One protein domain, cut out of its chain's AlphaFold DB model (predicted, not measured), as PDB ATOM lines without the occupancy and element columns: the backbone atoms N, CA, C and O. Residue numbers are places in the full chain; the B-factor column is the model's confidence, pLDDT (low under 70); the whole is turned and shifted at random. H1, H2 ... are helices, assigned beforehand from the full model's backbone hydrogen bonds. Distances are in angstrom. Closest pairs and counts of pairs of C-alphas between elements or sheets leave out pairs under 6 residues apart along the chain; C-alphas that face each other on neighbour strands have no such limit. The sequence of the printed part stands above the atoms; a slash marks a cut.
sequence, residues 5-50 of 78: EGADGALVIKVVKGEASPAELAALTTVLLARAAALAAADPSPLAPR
ATOM      1  N   GLU A   5     -12.592 -36.965 -16.929       50.78
ATOM      2  CA  GLU A   5     -13.814 -36.673 -16.155       50.78
ATOM      3  C   GLU A   5     -13.572 -35.616 -15.056       50.78
ATOM      4  O   GLU A   5     -14.428 -34.778 -14.782       50.78
ATOM      5  N   GLY A   6     -12.357 -35.573 -14.494       45.22
ATOM      6  CA  GLY A   6     -11.951 -34.527 -13.546       45.22
ATOM      7  C   GLY A   6     -11.675 -33.164 -14.193       45.22
ATOM      8  O   GLY A   6     -11.757 -32.142 -13.513       45.22
ATOM      9  N   ALA A   7     -11.375 -33.133 -15.495       52.69
ATOM     10  CA  ALA A   7     -11.178 -31.896 -16.251       52.69
ATOM     11  C   ALA A   7     -12.512 -31.310 -16.736       52.69
ATOM     12  O   ALA A   7     -12.667 -30.090 -16.735       52.69
ATOM     13  N   ASP A   8     -13.493 -32.158 -17.060       53.53
ATOM     14  CA  ASP A   8     -14.846 -31.714 -17.422       53.53
ATOM     15  C   ASP A   8     -15.494 -30.926 -16.280       53.53
ATOM     16  O   ASP A   8     -16.031 -29.844 -16.501       53.53
ATOM     17  N   GLY A   9     -15.337 -31.376 -15.031       56.06
ATOM     18  CA  GLY A   9     -15.807 -30.620 -13.865       56.06
ATOM     19  C   GLY A   9     -15.132 -29.252 -13.684       56.06
ATOM     20  O   GLY A   9     -15.738 -28.345 -13.115       56.06
ATOM     21  N   ALA A  10     -13.904 -29.075 -14.185       62.75
ATOM     22  CA  ALA A  10     -13.169 -27.811 -14.104       62.75
ATOM     23  C   ALA A  10     -13.584 -26.794 -15.187       62.75
ATOM     24  O   ALA A  10     -13.326 -25.600 -15.025       62.75
ATOM     25  N   LEU A  11     -14.231 -27.244 -16.269       73.44
ATOM     26  CA  LEU A  11     -14.667 -26.404 -17.394       73.44
ATOM     27  C   LEU A  11     -16.166 -26.060 -17.359       73.44
ATOM     28  O   LEU A  11     -16.657 -25.357 -18.243       73.44
ATOM     29  N   VAL A  12     -16.900 -26.518 -16.341       83.31
ATOM     30  CA  VAL A  12     -18.345 -26.279 -16.205       83.31
ATOM     31  C   VAL A  12     -18.620 -25.047 -15.339       83.31
ATOM     32  O   VAL A  12     -18.117 -24.909 -14.224       83.31
ATOM     33  N   ILE A  13     -19.484 -24.153 -15.833       86.31
ATOM     34  CA  ILE A  13     -19.978 -22.997 -15.074       86.31
ATOM     35  C   ILE A  13     -21.208 -23.422 -14.270       86.31
ATOM     36  O   ILE A  13     -22.221 -23.830 -14.833       86.31
ATOM     37  N   LYS A  14     -21.134 -23.296 -12.942       90.81
ATOM     38  CA  LYS A  14     -22.248 -23.601 -12.040       90.81
ATOM     39  C   LYS A  14     -23.052 -22.346 -11.708       90.81
ATOM     40  O   LYS A  14     -22.516 -21.391 -11.150       90.81
ATOM     41  N   VAL A  15     -24.359 -22.394 -11.950       93.31
ATOM     42  CA  VAL A  15     -25.305 -21.389 -11.447       93.31
ATOM     43  C   VAL A  15     -25.627 -21.718  -9.988       93.31
ATOM     44  O   VAL A  15     -26.099 -22.806  -9.674       93.31
ATOM     45  N   VAL A  16     -25.311 -20.802  -9.070       95.19
ATOM     46  CA  VAL A  16     -25.509 -21.016  -7.621       95.19
ATOM     47  C   VAL A  16     -26.906 -20.585  -7.168       95.19
ATOM     48  O   VAL A  16     -27.429 -21.118  -6.192       95.19
ATOM     49  N   LYS A  17     -27.515 -19.616  -7.859       93.00
ATOM     50  CA  LYS A  17     -28.838 -19.077  -7.537       93.00
ATOM     51  C   LYS A  17     -29.515 -18.533  -8.793       93.00
ATOM     52  O   LYS A  17     -28.861 -17.850  -9.576       93.00
ATOM     53  N   GLY A  18     -30.825 -18.750  -8.895       94.94
ATOM     54  CA  GLY A  18     -31.629 -18.331 -10.044       94.94
ATOM     55  C   GLY A  18     -31.443 -19.253 -11.247       94.94
ATOM     56  O   GLY A  18     -30.709 -20.233 -11.172       94.94
ATOM     57  N   GLU A  19     -32.110 -18.910 -12.345       94.38
ATOM     58  CA  GLU A  19     -31.983 -19.591 -13.633       94.38
ATOM     59  C   GLU A  19     -31.275 -18.656 -14.610       94.38
ATOM     60  O   GLU A  19     -31.645 -17.486 -14.717       94.38
ATOM     61  N   ALA A  20     -30.257 -19.155 -15.311       94.69
ATOM     62  CA  ALA A  20     -29.583 -18.386 -16.349       94.69
ATOM     63  C   ALA A  20     -30.332 -18.560 -17.671       94.69
ATOM     64  O   ALA A  20     -30.490 -19.679 -18.167       94.69
ATOM     65  N   SER A  21     -30.781 -17.457 -18.262       96.69
ATOM     66  CA  SER A  21     -31.408 -17.501 -19.578       96.69
ATOM     67  C   SER A  21     -30.394 -17.915 -20.661       96.69
ATOM     68  O   SER A  21     -29.191 -17.658 -20.529       96.69
ATOM     69  N   PRO A  22     -30.850 -18.492 -21.789       95.81
ATOM     70  CA  PRO A  22     -29.964 -18.828 -22.904       95.81
ATOM     71  C   PRO A  22     -29.151 -17.630 -23.418       95.81
ATOM     72  O   PRO A  22     -27.994 -17.785 -23.804       95.81
ATOM     73  N   ALA A  23     -29.737 -16.428 -23.391       96.50
ATOM     74  CA  ALA A  23     -29.073 -15.199 -23.814       96.50
ATOM     75  C   ALA A  23     -27.912 -14.812 -22.881       96.50
ATOM     76  O   ALA A  23     -26.847 -14.420 -23.355       96.50
ATOM     77  N   GLU A  24     -28.080 -14.962 -21.565       95.94
ATOM     78  CA  GLU A  24     -27.024 -14.682 -20.584       95.94
ATOM     79  C   GLU A  24     -25.871 -15.684 -20.692       95.94
ATOM     80  O   GLU A  24     -24.705 -15.288 -20.651       95.94
ATOM     81  N   LEU A  25     -26.180 -16.969 -20.900       94.94
ATOM     82  CA  LEU A  25     -25.164 -18.001 -21.132       94.94
ATOM     83  C   LEU A  25     -24.380 -17.741 -22.424       94.94
ATOM     84  O   LEU A  25     -23.150 -17.862 -22.434       94.94
ATOM     85  N   ALA A  26     -25.068 -17.339 -23.497       95.38
ATOM     86  CA  ALA A  26     -24.427 -16.960 -24.751       95.38
ATOM     87  C   ALA A  26     -23.496 -15.755 -24.555       95.38
ATOM     88  O   ALA A  26     -22.324 -15.829 -24.922       95.38
ATOM     89  N   ALA A  27     -23.973 -14.690 -23.902       96.44
ATOM     90  CA  ALA A  27     -23.178 -13.495 -23.626       96.44
ATOM     91  C   ALA A  27     -21.927 -13.812 -22.790       96.44
ATOM     92  O   ALA A  27     -20.822 -13.385 -23.134       96.44
ATOM     93  N   LEU A  28     -22.078 -14.605 -21.725       95.25
ATOM     94  CA  LEU A  28     -20.961 -15.037 -20.887       95.25
ATOM     95  C   LEU A  28     -19.926 -15.823 -21.701       95.25
ATOM     96  O   LEU A  28     -18.731 -15.534 -21.628       95.25
ATOM     97  N   THR A  29     -20.383 -16.770 -22.520       94.56
ATOM     98  CA  THR A  29     -19.514 -17.583 -23.381       94.56
ATOM     99  C   THR A  29     -18.764 -16.715 -24.390       94.56
ATOM    100  O   THR A  29     -17.553 -16.866 -24.547       94.56
ATOM    101  N   THR A  30     -19.437 -15.748 -25.024       97.81
ATOM    102  CA  THR A  30     -18.803 -14.796 -25.946       97.81
ATOM    103  C   THR A  30     -17.678 -14.017 -25.269       97.81
ATOM    104  O   THR A  30     -16.587 -13.910 -25.830       97.81
ATOM    105  N   VAL A  31     -17.900 -13.509 -24.055       96.56
ATOM    106  CA  VAL A  31     -16.869 -12.773 -23.303       96.56
ATOM    107  C   VAL A  31     -15.680 -13.672 -22.964       96.56
ATOM    108  O   VAL A  31     -14.530 -13.241 -23.094       96.56
ATOM    109  N   LEU A  32     -15.932 -14.914 -22.546       94.94
ATOM    110  CA  LEU A  32     -14.873 -15.871 -22.227       94.94
ATOM    111  C   LEU A  32     -14.032 -16.217 -23.461       94.94
ATOM    112  O   LEU A  32     -12.805 -16.173 -23.382       94.94
ATOM    113  N   LEU A  33     -14.667 -16.473 -24.608       95.44
ATOM    114  CA  LEU A  33     -13.970 -16.740 -25.870       95.44
ATOM    115  C   LEU A  33     -13.169 -15.528 -26.351       95.44
ATOM    116  O   LEU A  33     -12.010 -15.678 -26.734       95.44
ATOM    117  N   ALA A  34     -13.736 -14.322 -26.277       95.62
ATOM    118  CA  ALA A  34     -13.029 -13.095 -26.638       95.62
ATOM    119  C   ALA A  34     -11.785 -12.878 -25.759       95.62
ATOM    120  O   ALA A  34     -10.718 -12.524 -26.260       95.62
ATOM    121  N   ARG A  35     -11.894 -13.142 -24.449       93.25
ATOM    122  CA  ARG A  35     -10.749 -13.079 -23.530       93.25
ATOM    123  C   ARG A  35      -9.712 -14.155 -23.824       93.25
ATOM    124  O   ARG A  35      -8.527 -13.841 -23.814       93.25
ATOM    125  N   ALA A  36     -10.131 -15.387 -24.102       92.06
ATOM    126  CA  ALA A  36      -9.219 -16.465 -24.471       92.06
ATOM    127  C   ALA A  36      -8.447 -16.130 -25.758       92.06
ATOM    128  O   ALA A  36      -7.229 -16.288 -25.793       92.06
ATOM    129  N   ALA A  37      -9.125 -15.580 -26.771       92.81
ATOM    130  CA  ALA A  37      -8.492 -15.120 -28.005       92.81
ATOM    131  C   ALA A  37      -7.491 -13.981 -27.752       92.81
ATOM    132  O   ALA A  37      -6.379 -14.017 -28.272       92.81
ATOM    133  N   ALA A  38      -7.846 -13.002 -26.913       89.88
ATOM    134  CA  ALA A  38      -6.941 -11.914 -26.545       89.88
ATOM    135  C   ALA A  38      -5.699 -12.410 -25.785       89.88
ATOM    136  O   ALA A  38      -4.601 -11.921 -26.030       89.88
ATOM    137  N   LEU A  39      -5.858 -13.393 -24.892       86.75
ATOM    138  CA  LEU A  39      -4.737 -14.017 -24.185       86.75
ATOM    139  C   LEU A  39      -3.848 -14.836 -25.126       86.75
ATOM    140  O   LEU A  39      -2.635 -14.800 -24.976       86.75
ATOM    141  N   ALA A  40      -4.434 -15.543 -26.094       87.00
ATOM    142  CA  ALA A  40      -3.682 -16.308 -27.087       87.00
ATOM    143  C   ALA A  40      -2.915 -15.408 -28.074       87.00
ATOM    144  O   ALA A  40      -1.854 -15.793 -28.552       87.00
ATOM    145  N   ALA A  41      -3.450 -14.223 -28.380       87.25
ATOM    146  CA  ALA A  41      -2.812 -13.236 -29.249       87.25
ATOM    147  C   ALA A  41      -1.765 -12.369 -28.527       87.25
ATOM    148  O   ALA A  41      -0.998 -11.665 -29.184       87.25
ATOM    149  N   ALA A  42      -1.743 -12.376 -27.192       80.75
ATOM    150  CA  ALA A  42      -0.745 -11.651 -26.423       80.75
ATOM    151  C   ALA A  42       0.595 -12.400 -26.471       80.75
ATOM    152  O   ALA A  42       0.693 -13.545 -26.032       80.75
ATOM    153  N   ASP A  43       1.636 -11.731 -26.970       69.75
ATOM    154  CA  ASP A  43       3.018 -12.209 -26.857       69.75
ATOM    155  C   ASP A  43       3.366 -12.389 -25.365       69.75
ATOM    156  O   ASP A  43       2.930 -11.563 -24.547       69.75
ATOM    157  N   PRO A  44       4.145 -13.413 -24.966       65.06
ATOM    158  CA  PRO A  44       4.590 -13.597 -23.589       65.06
ATOM    159  C   PRO A  44       5.626 -12.521 -23.223       65.06
ATOM    160  O   PRO A  44       6.820 -12.770 -23.088       65.06
ATOM    161  N   SER A  45       5.163 -11.284 -23.084       62.72
ATOM    162  CA  SER A  45       5.928 -10.163 -22.561       62.72
ATOM    163  C   SER A  45       6.142 -10.367 -21.054       62.72
ATOM    164  O   SER A  45       5.273 -10.951 -20.393       62.72
ATOM    165  N   PRO A  46       7.270  -9.919 -20.469       59.12
ATOM    166  CA  PRO A  46       7.544 -10.136 -19.058       59.12
ATOM    167  C   PRO A  46       6.469  -9.438 -18.219       59.12
ATOM    168  O   PRO A  46       6.404  -8.215 -18.193       59.12
ATOM    169  N   LEU A  47       5.619 -10.248 -17.574       62.34
ATOM    170  CA  LEU A  47       4.686  -9.904 -16.497       62.34
ATOM    171  C   LEU A  47       4.156  -8.465 -16.567       62.34
ATOM    172  O   LEU A  47       4.628  -7.580 -15.851       62.34
ATOM    173  N   ALA A  48       3.117  -8.248 -17.379       66.75
ATOM    174  CA  ALA A  48       2.287  -7.061 -17.215       66.75
ATOM    175  C   ALA A  48       1.909  -6.934 -15.721       66.75
ATOM    176  O   ALA A  48       1.503  -7.937 -15.114       66.75
ATOM    177  N   PRO A  49       2.083  -5.750 -15.100       69.50
ATOM    178  CA  PRO A  49       1.813  -5.578 -13.681       69.50
ATOM    179  C   PRO A  49       0.388  -6.041 -13.385       69.50
ATOM    180  O   PRO A  49      -0.549  -5.698 -14.110       69.50
ATOM    181  N   ARG A  50       0.236  -6.874 -12.345       71.75
ATOM    182  CA  ARG A  50      -1.054  -7.483 -12.003       71.75
ATOM    183  C   ARG A  50      -2.106  -6.375 -11.917       71.75
ATOM    184  O   ARG A  50      -1.872  -5.415 -11.179       71.75
TER     185      ARG A  50
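What this domain is: This is residues 5 to 50 of the 78 residues of the protein "Acyl-CoA carboxylase epsilon subunit-like protein" of Streptomyces sp. Ag109_O5-1 (UniProt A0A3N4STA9). One long straight helix, H2, makes the longest axis of an extended, open model. Before it, the short helix H1 sits well off to its side and runs crosswise to it, joined to the first end of H2 by the looping link of residues 12 to 21; after H2, residues 42 to 50 make a hooked tail that turns back. The printed part has 46 residues with two named helices, H1 then H2, and no named strand, and its class is all helix. It is extended, with a radius of gyration of the C-alphas of 14.7 A, and only just elongated, spanning 41 by 27 by 18 A.

Where its parts are: H1 covers residues 5 to 11, from C-alpha 5 at (-13.814, -36.673, -16.155), and is 10.4 A long from first to last C-alpha. H2 covers residues 22 to 41, from C-alpha 22 at (-29.964, -18.828, -22.904) to C-alpha 41 at (-2.812, -13.236, -29.249), a length of 28.4 A.

How they stand to each other: H1 runs mainly along y and H2 mainly along x. The two are apart, with no C-alpha of the one within 8 A of the other. A short link of 10 residues joins them. Residues 30 to 50, of which 30 to 41 belong to H2, stand free. In H2 every O i to N i+4 pair is within hydrogen-bond range; in H1 1 of 3 such pairs is, beside 2 of 4 O i to N i+3 pairs.

The domain as a whole: The two C-alphas farthest apart, those of Gly 18 and Pro 46, are 41.0 A apart. The printed part has no cut and no long link between its helices. The mean pLDDT of the printed part is 82.6; residues 5 to 10 and 43 to 49 are under 70.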